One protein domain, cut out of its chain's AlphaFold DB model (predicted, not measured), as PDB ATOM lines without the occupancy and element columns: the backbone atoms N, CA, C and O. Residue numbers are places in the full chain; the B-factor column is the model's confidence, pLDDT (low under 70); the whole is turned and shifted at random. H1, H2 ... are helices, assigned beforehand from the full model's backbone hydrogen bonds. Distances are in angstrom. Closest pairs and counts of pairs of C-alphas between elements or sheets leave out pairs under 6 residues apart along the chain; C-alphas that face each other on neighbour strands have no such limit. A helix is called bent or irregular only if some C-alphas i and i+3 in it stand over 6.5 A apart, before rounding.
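This is residues 5 to 26 and 54 to 128 of the 234 residues of an uncharacterized protein of Schaalia sp. ZJ405 (UniProt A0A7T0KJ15). Four helices make a two-layered bundle, H1a beside H3 and, crossed over them, H2 beside H4; H1b, the other arm of bent H1, extends past one end. The printed part has 97 residues, 69 of them in four named helices, H1 to H4 in chain order, with no named strand; its class is all helix, and it is compact, with a radius of gyration of the C-alphas of 12.8 A and spans of 40 by 25 by 24 A.

H1, residues 5 to 26, assigned as one helix by its hydrogen bonds, is bent, C-alphas 16 and 19 being 6.8 A apart: H1a is residues 5 to 16, H1b 19 to 26. H1a touches H3, residues 91 to 105, at a shallow tilt of 12 degrees, opposite ways; the closest C-alphas, of Ala 8 and Ala 96, are 4.2 A apart. H1a touches H4, residues 109 to 126, at a steep tilt of 42 degrees, the closest C-alphas being Met 10 and His 120, 6.1 A. H2, residues 68 to 81, is close to H4 but not clearly touching; the closest C-alphas, of Trp 78 and Phe 112, are 7.3 A apart. Every O i to N i+4 pair is within hydrogen-bond range in H1a, H2 and H4, but 3 of 4 in H1b and 8 of 11 in H3.

H4 is 25.4 A long, H2 20.2 A; H3, 18.9 A, is irregular, C-alphas 97 and 100 being 7.6 A apart. H1a begins at C-alpha 5 (-3.040, 28.357, -0.036); H4 ends at C-alpha 126 (-10.159, 14.334, -17.512).

Residues 27 to 53 are cut out; C-alphas 26 and 54 are 14.6 A apart. Confidence is under 70 at residues 22 to 26, 54 to 66 and 85 to 89.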
ATOM      1  N   LYS A   5      -2.138  29.379  -0.575       91.75
ATOM      2  CA  LYS A   5      -3.040  28.357  -0.036       91.75
ATOM      3  C   LYS A   5      -3.797  27.612  -1.140       91.75
ATOM      4  O   LYS A   5      -3.915  26.391  -1.080       91.75
ATOM      5  N   ASN A   6      -4.300  28.327  -2.146       91.31
ATOM      6  CA  ASN A   6      -4.988  27.708  -3.277       91.31
ATOM      7  C   ASN A   6      -4.017  26.904  -4.148       91.31
ATOM      8  O   ASN A   6      -4.357  25.793  -4.539       91.31
ATOM      9  N   ALA A   7      -2.807  27.415  -4.391       92.38
ATOM     10  CA  ALA A   7      -1.769  26.694  -5.127       92.38
ATOM     11  C   ALA A   7      -1.380  25.380  -4.423       92.38
ATOM     12  O   ALA A   7      -1.356  24.324  -5.054       92.38
ATOM     13  N   ALA A   8      -1.178  25.407  -3.101       93.56
ATOM     14  CA  ALA A   8      -0.915  24.199  -2.317       93.56
ATOM     15  C   ALA A   8      -2.059  23.175  -2.428       93.56
ATOM     16  O   ALA A   8      -1.809  21.988  -2.637       93.56
ATOM     17  N   HIS A   9      -3.319  23.621  -2.352       91.88
ATOM     18  CA  HIS A   9      -4.469  22.737  -2.564       91.88
ATOM     19  C   HIS A   9      -4.483  22.126  -3.971       91.88
ATOM     20  O   HIS A   9      -4.654  20.916  -4.094       91.88
ATOM     21  N   MET A  10      -4.249  22.925  -5.018       92.94
ATOM     22  CA  MET A  10      -4.197  22.435  -6.401       92.94
ATOM     23  C   MET A  10      -3.099  21.381  -6.598       92.94
ATOM     24  O   MET A  10      -3.311  20.389  -7.291       92.94
ATOM     25  N   LEU A  11      -1.939  21.556  -5.964       94.62
ATOM     26  CA  LEU A  11      -0.834  20.595  -6.018       94.62
ATOM     27  C   LEU A  11      -1.161  19.283  -5.290       94.62
ATOM     28  O   LEU A  11      -0.842  18.203  -5.793       94.62
ATOM     29  N   HIS A  12      -1.837  19.354  -4.139       92.88
ATOM     30  CA  HIS A  12      -2.340  18.164  -3.447       92.88
ATOM     31  C   HIS A  12      -3.399  17.421  -4.267       92.88
ATOM     32  O   HIS A  12      -3.334  16.196  -4.372       92.88
ATOM     33  N   ASP A  13      -4.331  18.152  -4.875       91.06
ATOM     34  CA  ASP A  13      -5.339  17.591  -5.772       91.06
ATOM     35  C   ASP A  13      -4.677  16.897  -6.968       91.06
ATOM     36  O   ASP A  13      -4.968  15.737  -7.249       91.06
ATOM     37  N   LEU A  14      -3.712  17.547  -7.629       90.62
ATOM     38  CA  LEU A  14      -2.956  16.940  -8.728       90.62
ATOM     39  C   LEU A  14      -2.222  15.670  -8.293       90.62
ATOM     40  O   LEU A  14      -2.222  14.694  -9.038       90.62
ATOM     41  N   HIS A  15      -1.643  15.638  -7.089       91.38
ATOM     42  CA  HIS A  15      -0.998  14.431  -6.567       91.38
ATOM     43  C   HIS A  15      -1.994  13.273  -6.389       91.38
ATOM     44  O   HIS A  15      -1.651  12.121  -6.652       91.38
ATOM     45  N   GLN A  16      -3.237  13.571  -6.002       88.81
ATOM     46  CA  GLN A  16      -4.300  12.572  -5.863       88.81
ATOM     47  C   GLN A  16      -4.909  12.150  -7.208       88.81
ATOM     48  O   GLN A  16      -5.258  10.984  -7.384       88.81
ATOM     49  N   TRP A  17      -5.064  13.082  -8.150       87.00
ATOM     50  CA  TRP A  17      -5.813  12.864  -9.388       87.00
ATOM     51  C   TRP A  17      -4.943  12.383 -10.544       87.00
ATOM     52  O   TRP A  17      -5.425  11.620 -11.377       87.00
ATOM     53  N   ALA A  18      -3.674  12.792 -10.613       84.94
ATOM     54  CA  ALA A  18      -2.790  12.432 -11.720       84.94
ATOM     55  C   ALA A  18      -2.670  10.909 -11.942       84.94
ATOM     56  O   ALA A  18      -2.727  10.499 -13.103       84.94
ATOM     57  N   PRO A  19      -2.610  10.047 -10.904       84.44
ATOM     58  CA  PRO A  19      -2.627   8.593 -11.097       84.44
ATOM     59  C   PRO A  19      -3.892   8.060 -11.794       84.44
ATOM     60  O   PRO A  19      -3.849   7.010 -12.433       84.44
ATOM     61  N   LEU A  20      -5.021   8.776 -11.716       79.00
ATOM     62  CA  LEU A  20      -6.280   8.384 -12.363       79.00
ATOM     63  C   LEU A  20      -6.270   8.627 -13.881       79.00
ATOM     64  O   LEU A  20      -7.107   8.067 -14.592       79.00
ATOM     65  N   LEU A  21      -5.321   9.417 -14.401       73.38
ATOM     66  CA  LEU A  21      -5.197   9.681 -15.840       73.38
ATOM     67  C   LEU A  21      -4.846   8.420 -16.637       73.38
ATOM     68  O   LEU A  21      -5.308   8.278 -17.769       73.38
ATOM     69  N   THR A  22      -4.112   7.476 -16.039       60.00
ATOM     70  CA  THR A  22      -3.810   6.177 -16.658       60.00
ATOM     71  C   THR A  22      -5.099   5.415 -16.979       60.00
ATOM     72  O   THR A  22      -5.262   4.929 -18.093       60.00
ATOM     73  N   ASN A  23      -6.074   5.425 -16.061       50.97
ATOM     74  CA  ASN A  23      -7.380   4.784 -16.261       50.97
ATOM     75  C   ASN A  23      -8.256   5.539 -17.277       50.97
ATOM     76  O   ASN A  23      -9.006   4.927 -18.042       50.97
ATOM     77  N   ALA A  24      -8.168   6.871 -17.306       49.34
ATOM     78  CA  ALA A  24      -8.909   7.695 -18.261       49.34
ATOM     79  C   ALA A  24      -8.441   7.453 -19.708       49.34
ATOM     80  O   ALA A  24      -9.279   7.333 -20.605       49.34
ATOM     81  N   ALA A  25      -7.130   7.301 -19.934       49.31
ATOM     82  CA  ALA A  25      -6.575   6.930 -21.236       49.31
ATOM     83  C   ALA A  25      -7.086   5.550 -21.693       49.31
ATOM     84  O   ALA A  25      -7.593   5.423 -22.808       49.31
ATOM     85  N   THR A  26      -7.076   4.540 -20.814       44.16
ATOM     86  CA  THR A  26      -7.616   3.198 -21.113       44.16
ATOM     87  C   THR A  26      -9.112   3.221 -21.451       44.16
ATOM     88  O   THR A  26      -9.582   2.432 -22.272       44.16
ATOM     89  N   ILE A  54       3.148   9.436 -28.685       38.00
ATOM     90  CA  ILE A  54       2.132  10.163 -29.477       38.00
ATOM     91  C   ILE A  54       1.510  11.299 -28.646       38.00
ATOM     92  O   ILE A  54       1.031  12.291 -29.194       38.00
ATOM     93  N   LEU A  55       1.525  11.158 -27.319       40.28
ATOM     94  CA  LEU A  55       1.099  12.173 -26.354       40.28
ATOM     95  C   LEU A  55       2.263  13.064 -25.884       40.28
ATOM     96  O   LEU A  55       2.020  14.058 -25.203       40.28
ATOM     97  N   ASP A  56       3.502  12.715 -26.238       40.25
ATOM     98  CA  ASP A  56       4.740  13.443 -25.949       40.25
ATOM     99  C   ASP A  56       5.038  14.494 -27.030       40.25
ATOM    100  O   ASP A  56       6.117  14.499 -27.613       40.25
ATOM    101  N   ALA A  57       4.093  15.399 -27.307       34.81
ATOM    102  CA  ALA A  57       4.423  16.670 -27.954       34.81
ATOM    103  C   ALA A  57       4.865  17.648 -26.846       34.81
ATOM    104  O   ALA A  57       4.003  18.193 -26.150       34.81
ATOM    105  N   PRO A  58       6.176  17.858 -26.615       40.62
ATOM    106  CA  PRO A  58       6.681  18.669 -25.503       40.62
ATOM    107  C   PRO A  58       6.455  20.176 -25.721       40.62
ATOM    108  O   PRO A  58       6.715  20.983 -24.831       40.62
ATOM    109  N   ASP A  59       5.952  20.552 -26.898       40.75
ATOM    110  CA  ASP A  59       6.035  21.905 -27.448       40.75
ATOM    111  C   ASP A  59       4.831  22.796 -27.071       40.75
ATOM    112  O   ASP A  59       4.794  23.975 -27.414       40.75
ATOM    113  N   GLU A  60       3.838  22.255 -26.355       41.22
ATOM    114  CA  GLU A  60       2.557  22.927 -26.062       41.22
ATOM    115  C   GLU A  60       2.345  23.300 -24.570       41.22
ATOM    116  O   GLU A  60       1.276  23.790 -24.196       41.22
ATOM    117  N   GLY A  61       3.349  23.113 -23.700       52.72
ATOM    118  CA  GLY A  61       3.316  23.545 -22.288       52.72
ATOM    119  C   GLY A  61       2.400  22.722 -21.362       52.72
ATOM    120  O   GLY A  61       1.951  21.625 -21.704       52.72
ATOM    121  N   ALA A  62       2.086  23.244 -20.165       53.75
ATOM    122  CA  ALA A  62       1.214  22.592 -19.171       53.75
ATOM    123  C   ALA A  62      -0.144  22.075 -19.720       53.75
ATOM    124  O   ALA A  62      -0.612  21.018 -19.279       53.75
ATOM    125  N   PRO A  63      -0.782  22.722 -20.719       53.44
ATOM    126  CA  PRO A  63      -1.982  22.199 -21.360       53.44
ATOM    127  C   PRO A  63      -1.782  20.877 -22.106       53.44
ATOM    128  O   PRO A  63      -2.777  20.193 -22.333       53.44
ATOM    129  N   ALA A  64      -0.575  20.478 -22.501       56.25
ATOM    130  CA  ALA A  64      -0.329  19.281 -23.312       56.25
ATOM    131  C   ALA A  64      -0.151  17.993 -22.505       56.25
ATOM    132  O   ALA A  64      -0.299  16.907 -23.056       56.25
ATOM    133  N   LEU A  65       0.026  18.094 -21.188       63.12
ATOM    134  CA  LEU A  65       0.260  16.942 -20.318       63.12
ATOM    135  C   LEU A  65      -1.018  16.085 -20.192       63.12
ATOM    136  O   LEU A  65      -2.118  16.590 -19.936       63.12
ATOM    137  N   ARG A  66      -0.902  14.782 -20.450       65.69
ATOM    138  CA  ARG A  66      -1.999  13.790 -20.477       65.69
ATOM    139  C   ARG A  66      -1.773  12.622 -19.529       65.69
ATOM    140  O   ARG A  66      -2.732  11.915 -19.233       65.69
ATOM    141  N   THR A  67      -0.544  12.407 -19.068       73.75
ATOM    142  CA  THR A  67      -0.179  11.245 -18.253       73.75
ATOM    143  C   THR A  67       0.313  11.651 -16.865       73.75
ATOM    144  O   THR A  67       0.771  12.772 -16.644       73.75
ATOM    145  N   HIS A  68       0.246  10.715 -15.913       82.06
ATOM    146  CA  HIS A  68       0.816  10.916 -14.579       82.06
ATOM    147  C   HIS A  68       2.314  11.258 -14.645       82.06
ATOM    148  O   HIS A  68       2.751  12.196 -13.986       82.06
ATOM    149  N   ALA A  69       3.078  10.548 -15.484       80.12
ATOM    150  CA  ALA A  69       4.512  10.770 -15.658       80.12
ATOM    151  C   ALA A  69       4.825  12.185 -16.168       80.12
ATOM    152  O   ALA A  69       5.718  12.837 -15.638       80.12
ATOM    153  N   GLN A  70       4.045  12.688 -17.128       80.44
ATOM    154  CA  GLN A  70       4.183  14.045 -17.662       80.44
ATOM    155  C   GLN A  70       3.896  15.121 -16.602       80.44
ATOM    156  O   GLN A  70       4.629  16.102 -16.502       80.44
ATOM    157  N   ILE A  71       2.873  14.924 -15.763       87.06
ATOM    158  CA  ILE A  71       2.572  15.834 -14.642       87.06
ATOM    159  C   ILE A  71       3.694  15.813 -13.600       87.06
ATOM    160  O   ILE A  71       4.077  16.861 -13.080       87.06
ATOM    161  N   THR A  72       4.237  14.635 -13.297       88.06
ATOM    162  CA  THR A  72       5.367  14.503 -12.372       88.06
ATOM    163  C   THR A  72       6.624  15.159 -12.938       88.06
ATOM    164  O   THR A  72       7.289  15.875 -12.199       88.06
ATOM    165  N   ALA A  73       6.915  14.999 -14.233       85.50
ATOM    166  CA  ALA A  73       8.042  15.655 -14.898       85.50
ATOM    167  C   ALA A  73       7.909  17.185 -14.878       85.50
ATOM    168  O   ALA A  73       8.844  17.865 -14.471       85.50
ATOM    169  N   TRP A  74       6.726  17.719 -15.203       89.75
ATOM    170  CA  TRP A  74       6.424  19.150 -15.069       89.75
ATOM    171  C   TRP A  74       6.665  19.659 -13.642       89.75
ATOM    172  O   TRP A  74       7.298  20.696 -13.448       89.75
ATOM    173  N   ALA A  75       6.215  18.908 -12.633       90.88
ATOM    174  CA  ALA A  75       6.424  19.273 -11.236       90.88
ATOM    175  C   ALA A  75       7.909  19.229 -10.843       90.88
ATOM    176  O   ALA A  75       8.355  20.078 -10.078       90.88
ATOM    177  N   THR A  76       8.676  18.267 -11.363       89.62
ATOM    178  CA  THR A  76      10.127  18.188 -11.156       89.62
ATOM    179  C   THR A  76      10.829  19.411 -11.739       89.62
ATOM    180  O   THR A  76      11.569  20.060 -11.008       89.62
ATOM    181  N   THR A  77      10.537  19.794 -12.989       89.62
ATOM    182  CA  THR A  77      11.132  20.983 -13.623       89.62
ATOM    183  C   THR A  77      10.897  22.237 -12.786       89.62
ATOM    184  O   THR A  77      11.830  22.981 -12.495       89.62
ATOM    185  N   TRP A  78       9.662  22.460 -12.331       91.69
ATOM    186  CA  TRP A  78       9.357  23.617 -11.489       91.69
ATOM    187  C   TRP A  78      10.014  23.546 -10.111       91.69
ATOM    188  O   TRP A  78      10.441  24.572  -9.585       91.69
ATOM    189  N   ALA A  79      10.124  22.354  -9.525       90.50
ATOM    190  CA  ALA A  79      10.813  22.171  -8.256       90.50
ATOM    191  C   ALA A  79      12.327  22.425  -8.379       90.50
ATOM    192  O   ALA A  79      12.915  23.001  -7.467       90.50
ATOM    193  N   GLU A  80      12.942  22.065  -9.507       88.69
ATOM    194  CA  GLU A  80      14.334  22.398  -9.832       88.69
ATOM    195  C   GLU A  80      14.519  23.906 -10.036       88.69
ATOM    196  O   GLU A  80      15.405  24.490  -9.420       88.69
ATOM    197  N   CYS A  81      13.641  24.569 -10.801       88.44
ATOM    198  CA  CYS A  81      13.664  26.029 -10.968       88.44
ATOM    199  C   CYS A  81      13.473  26.804  -9.651       88.44
ATOM    200  O   CYS A  81      13.866  27.967  -9.550       88.44
ATOM    201  N   ALA A  82      12.841  26.178  -8.660       87.81
ATOM    202  CA  ALA A  82      12.611  26.723  -7.327       87.81
ATOM    203  C   ALA A  82      13.682  26.301  -6.295       87.81
ATOM    204  O   ALA A  82      13.488  26.523  -5.094       87.81
ATOM    205  N   ASP A  83      14.775  25.667  -6.738       87.44
ATOM    206  CA  ASP A  83      15.861  25.140  -5.900       87.44
ATOM    207  C   ASP A  83      15.371  24.210  -4.768       87.44
ATOM    208  O   ASP A  83      15.906  24.187  -3.656       87.44
ATOM    209  N   LEU A  84      14.327  23.417  -5.026       84.75
ATOM    210  CA  LEU A  84      13.772  22.455  -4.063       84.75
ATOM    211  C   LEU A  84      14.468  21.085  -4.097       84.75
ATOM    212  O   LEU A  84      14.003  20.162  -3.439       84.75
ATOM    213  N   THR A  85      15.589  20.944  -4.803       62.59
ATOM    214  CA  THR A  85      16.266  19.688  -5.209       62.59
ATOM    215  C   THR A  85      16.626  18.683  -4.098       62.59
ATOM    216  O   THR A  85      17.068  17.576  -4.391       62.59
ATOM    217  N   SER A  86      16.409  19.019  -2.826       63.38
ATOM    218  CA  SER A  86      16.608  18.150  -1.657       63.38
ATOM    219  C   SER A  86      15.315  17.529  -1.102       63.38
ATOM    220  O   SER A  86      15.312  16.993   0.010       63.38
ATOM    221  N   TYR A  87      14.203  17.568  -1.845       64.00
ATOM    222  CA  TYR A  87      12.973  16.917  -1.399       64.00
ATOM    223  C   TYR A  87      13.115  15.383  -1.376       64.00
ATOM    224  O   TYR A  87      13.522  14.748  -2.343       64.00
ATOM    225  N   THR A  88      12.733  14.766  -0.256       60.22
ATOM    226  CA  THR A  88      12.617  13.300  -0.116       60.22
ATOM    227  C   THR A  88      11.234  12.778  -0.519       60.22
ATOM    228  O   THR A  88      11.007  11.572  -0.573       60.22
ATOM    229  N   SER A  89      10.292  13.686  -0.795       68.81
ATOM    230  CA  SER A  89       8.890  13.412  -1.124       68.81
ATOM    231  C   SER A  89       8.573  13.648  -2.606       68.81
ATOM    232  O   SER A  89       9.338  14.280  -3.313       68.81
ATOM    233  N   HIS A  90       7.399  13.225  -3.080       87.12
ATOM    234  CA  HIS A  90       6.921  13.500  -4.446       87.12
ATOM    235  C   HIS A  90       7.009  15.009  -4.815       87.12
ATOM    236  O   HIS A  90       6.599  15.833  -3.991       87.12
ATOM    237  N   PRO A  91       7.451  15.404  -6.034       89.94
ATOM    238  CA  PRO A  91       7.710  16.811  -6.402       89.94
ATOM    239  C   PRO A  91       6.495  17.736  -6.226       89.94
ATOM    240  O   PRO A  91       6.617  18.830  -5.684       89.94
ATOM    241  N   LEU A  92       5.290  17.267  -6.579       92.38
ATOM    242  CA  LEU A  92       4.035  17.990  -6.306       92.38
ATOM    243  C   LEU A  92       3.848  18.343  -4.817       92.38
ATOM    244  O   LEU A  92       3.413  19.444  -4.498       92.38
ATOM    245  N   LEU A  93       4.188  17.430  -3.901       92.88
ATOM    246  CA  LEU A  93       4.073  17.673  -2.460       92.88
ATOM    247  C   LEU A  93       5.175  18.608  -1.956       92.88
ATOM    248  O   LEU A  93       4.921  19.430  -1.079       92.88
ATOM    249  N   ALA A  94       6.378  18.517  -2.527       91.81
ATOM    250  CA  ALA A  94       7.469  19.436  -2.217       91.81
ATOM    251  C   ALA A  94       7.094  20.884  -2.576       91.81
ATOM    252  O   ALA A  94       7.219  21.779  -1.738       91.81
ATOM    253  N   LEU A  95       6.544  21.094  -3.776       93.19
ATOM    254  CA  LEU A  95       6.010  22.386  -4.212       93.19
ATOM    255  C   LEU A  95       4.844  22.853  -3.326       93.19
ATOM    256  O   LEU A  95       4.798  24.023  -2.955       93.19
ATOM    257  N   ALA A  96       3.930  21.953  -2.939       94.00
ATOM    258  CA  ALA A  96       2.786  22.301  -2.089       94.00
ATOM    259  C   ALA A  96       3.232  22.814  -0.714       94.00
ATOM    260  O   ALA A  96       2.745  23.843  -0.243       94.00
ATOM    261  N   ASN A  97       4.203  22.135  -0.100       92.44
ATOM    262  CA  ASN A  97       4.773  22.523   1.189       92.44
ATOM    263  C   ASN A  97       5.562  23.839   1.100       92.44
ATOM    264  O   ASN A  97       5.560  24.627   2.044       92.44
ATOM    265  N   ALA A  98       6.227  24.086  -0.031       92.56
ATOM    266  CA  ALA A  98       7.014  25.295  -0.254       92.56
ATOM    267  C   ALA A  98       6.178  26.503  -0.719       92.56
ATOM    268  O   ALA A  98       6.691  27.621  -0.691       92.56
ATOM    269  N   ALA A  99       4.912  26.308  -1.111       93.69
ATOM    270  CA  ALA A  99       4.068  27.328  -1.736       93.69
ATOM    271  C   ALA A  99       4.022  28.681  -0.996       93.69
ATOM    272  O   ALA A  99       4.162  29.700  -1.670       93.69
ATOM    273  N   PRO A 100       3.894  28.755   0.350       93.56
ATOM    274  CA  PRO A 100       3.938  30.040   1.053       93.56
ATOM    275  C   PRO A 100       5.259  30.793   0.842       93.56
ATOM    276  O   PRO A 100       5.245  31.966   0.497       93.56
ATOM    277  N   ARG A 101       6.399  30.096   0.967       92.88
ATOM    278  CA  ARG A 101       7.740  30.677   0.789       92.88
ATOM    279  C   ARG A 101       7.998  31.083  -0.663       92.88
ATOM    280  O   ARG A 101       8.604  32.119  -0.914       92.88
ATOM    281  N   LEU A 102       7.564  30.259  -1.620       92.75
ATOM    282  CA  LEU A 102       7.737  30.549  -3.046       92.75
ATOM    283  C   LEU A 102       6.926  31.776  -3.468       92.75
ATOM    284  O   LEU A 102       7.449  32.611  -4.195       92.75
ATOM    285  N   ALA A 103       5.704  31.934  -2.955       93.88
ATOM    286  CA  ALA A 103       4.873  33.101  -3.245       93.88
ATOM    287  C   ALA A 103       5.496  34.432  -2.800       93.88
ATOM    288  O   ALA A 103       5.196  35.469  -3.385       93.88
ATOM    289  N   GLU A 104       6.349  34.412  -1.774       91.88
ATOM    290  CA  GLU A 104       7.001  35.611  -1.239       91.88
ATOM    291  C   GLU A 104       8.318  35.952  -1.950       91.88
ATOM    292  O   GLU A 104       8.692  37.124  -2.023       91.88
ATOM    293  N   HIS A 105       9.042  34.950  -2.455       88.75
ATOM    294  CA  HIS A 105      10.454  35.118  -2.823       88.75
ATOM    295  C   HIS A 105      10.843  34.591  -4.203       88.75
ATOM    296  O   HIS A 105      11.948  34.875  -4.668       88.75
ATOM    297  N   TRP A 106       9.980  33.827  -4.869       93.88
ATOM    298  CA  TRP A 106      10.310  33.234  -6.156       93.88
ATOM    299  C   TRP A 106       9.740  34.064  -7.303       93.88
ATOM    300  O   TRP A 106       8.529  34.195  -7.462       93.88
ATOM    301  N   LYS A 107      10.639  34.620  -8.120       91.38
ATOM    302  CA  LYS A 107      10.306  35.520  -9.237       91.38
ATOM    303  C   LYS A 107       9.342  34.903 -10.263       91.38
ATOM    304  O   LYS A 107       8.577  35.634 -10.877       91.38
ATOM    305  N   ASP A 108       9.369  33.579 -10.414       91.12
ATOM    306  CA  ASP A 108       8.577  32.854 -11.412       91.12
ATOM    307  C   ASP A 108       7.247  32.335 -10.830       91.12
ATOM    308  O   ASP A 108       6.529  31.582 -11.488       91.12
ATOM    309  N   TRP A 109       6.885  32.747  -9.604       91.56
ATOM    310  CA  TRP A 109       5.664  32.313  -8.921       91.56
ATOM    311  C   TRP A 109       4.399  32.530  -9.756       91.56
ATOM    312  O   TRP A 109       3.549  31.645  -9.815       91.56
ATOM    313  N   GLU A 110       4.269  33.683 -10.415       90.12
ATOM    314  CA  GLU A 110       3.087  33.987 -11.226       90.12
ATOM    315  C   GLU A 110       2.959  33.006 -12.399       90.12
ATOM    316  O   GLU A 110       1.948  32.308 -12.492       90.12
ATOM    317  N   SER A 111       4.023  32.855 -13.193       88.81
ATOM    318  CA  SER A 111       4.080  31.908 -14.314       88.81
ATOM    319  C   SER A 111       3.831  30.466 -13.874       88.81
ATOM    320  O   SER A 111       3.061  29.748 -14.510       88.81
ATOM    321  N   PHE A 112       4.407  30.053 -12.742       91.69
ATOM    322  CA  PHE A 112       4.139  28.745 -12.153       91.69
ATOM    323  C   PHE A 112       2.659  28.564 -11.797       91.69
ATOM    324  O   PHE A 112       2.071  27.521 -12.088       91.69
ATOM    325  N   THR A 113       2.037  29.557 -11.154       92.50
ATOM    326  CA  THR A 113       0.633  29.441 -10.744       92.50
ATOM    327  C   THR A 113      -0.349  29.477 -11.910       92.50
ATOM    328  O   THR A 113      -1.411  28.853 -11.807       92.50
ATOM    329  N   ASP A 114      -0.009  30.147 -13.009       88.12
ATOM    330  CA  ASP A 114      -0.807  30.129 -14.237       88.12
ATOM    331  C   ASP A 114      -0.790  28.732 -14.869       88.12
ATOM    332  O   ASP A 114      -1.851  28.142 -15.110       88.12
ATOM    333  N   ASP A 115       0.400  28.143 -15.011       87.75
ATOM    334  CA  ASP A 115       0.576  26.766 -15.479       87.75
ATOM    335  C   ASP A 115      -0.143  25.756 -14.577       87.75
ATOM    336  O   ASP A 115      -0.877  24.885 -15.058       87.75
ATOM    337  N   LEU A 116       0.015  25.896 -13.258       91.19
ATOM    338  CA  LEU A 116      -0.645  25.056 -12.261       91.19
ATOM    339  C   LEU A 116      -2.171  25.141 -12.377       91.19
ATOM    340  O   LEU A 116      -2.850  24.119 -12.281       91.19
ATOM    341  N   THR A 117      -2.715  26.337 -12.603       89.50
ATOM    342  CA  THR A 117      -4.163  26.549 -12.732       89.50
ATOM    343  C   THR A 117      -4.707  25.845 -13.974       89.50
ATOM    344  O   THR A 117      -5.726  25.150 -13.899       89.50
ATOM    345  N   LEU A 118      -4.013  25.974 -15.109       85.56
ATOM    346  CA  LEU A 118      -4.386  25.300 -16.354       85.56
ATOM    347  C   LEU A 118      -4.305  23.776 -16.209       85.56
ATOM    348  O   LEU A 118      -5.239  23.063 -16.598       85.56
ATOM    349  N   LEU A 119      -3.224  23.282 -15.605       85.44
ATOM    350  CA  LEU A 119      -3.005  21.857 -15.400       85.44
ATOM    351  C   LEU A 119      -4.029  21.251 -14.432       85.44
ATOM    352  O   LEU A 119      -4.599  20.196 -14.717       85.44
ATOM    353  N   HIS A 120      -4.314  21.925 -13.315       89.12
ATOM    354  CA  HIS A 120      -5.318  21.503 -12.335       89.12
ATOM    355  C   HIS A 120      -6.711  21.427 -12.956       89.12
ATOM    356  O   HIS A 120      -7.350  20.372 -12.896       89.12
ATOM    357  N   ALA A 121      -7.147  22.490 -13.640       82.44
ATOM    358  CA  ALA A 121      -8.451  22.529 -14.298       82.44
ATOM    359  C   ALA A 121      -8.593  21.425 -15.352       82.44
ATOM    360  O   ALA A 121      -9.659  20.818 -15.493       82.44
ATOM    361  N   ARG A 122      -7.521  21.140 -16.095       80.50
ATOM    362  CA  ARG A 122      -7.515  20.087 -17.106       80.50
ATOM    363  C   ARG A 122      -7.581  18.695 -16.493       80.50
ATOM    364  O   ARG A 122      -8.436  17.906 -16.901       80.50
ATOM    365  N   THR A 123      -6.708  18.396 -15.534       82.19
ATOM    366  CA  THR A 123      -6.697  17.102 -14.845       82.19
ATOM    367  C   THR A 123      -8.058  16.848 -14.217       82.19
ATOM    368  O   THR A 123      -8.656  15.818 -14.505       82.19
ATOM    369  N   ALA A 124      -8.628  17.835 -13.518       81.44
ATOM    370  CA  ALA A 124      -9.973  17.748 -12.958       81.44
ATOM    371  C   ALA A 124     -11.051  17.411 -14.004       81.44
ATOM    372  O   ALA A 124     -12.009  16.699 -13.707       81.44
ATOM    373  N   ARG A 125     -10.944  17.905 -15.245       75.38
ATOM    374  CA  ARG A 125     -11.881  17.537 -16.324       75.38
ATOM    375  C   ARG A 125     -11.712  16.088 -16.753       75.38
ATOM    376  O   ARG A 125     -12.705  15.370 -16.848       75.38
ATOM    377  N   LEU A 126     -10.473  15.670 -16.999       75.06
ATOM    378  CA  LEU A 126     -10.159  14.334 -17.512       75.06
ATOM    379  C   LEU A 126     -10.451  13.227 -16.497       75.06
ATOM    380  O   LEU A 126     -10.877  12.143 -16.885       75.06
ATOM    381  N   THR A 127     -10.272  13.503 -15.208       75.44
ATOM    382  CA  THR A 127     -10.495  12.532 -14.128       75.44
ATOM    383  C   THR A 127     -11.859  12.683 -13.455       75.44
ATOM    384  O   THR A 127     -12.166  11.959 -12.515       75.44
ATOM    385  N   GLY A 128     -12.717  13.582 -13.954       71.56
ATOM    386  CA  GLY A 128     -14.089  13.719 -13.466       71.56
ATOM    387  C   GLY A 128     -14.218  14.409 -12.106       71.56
ATOM    388  O   GLY A 128     -15.170  14.135 -11.396       71.56
TER     389      GLY A 128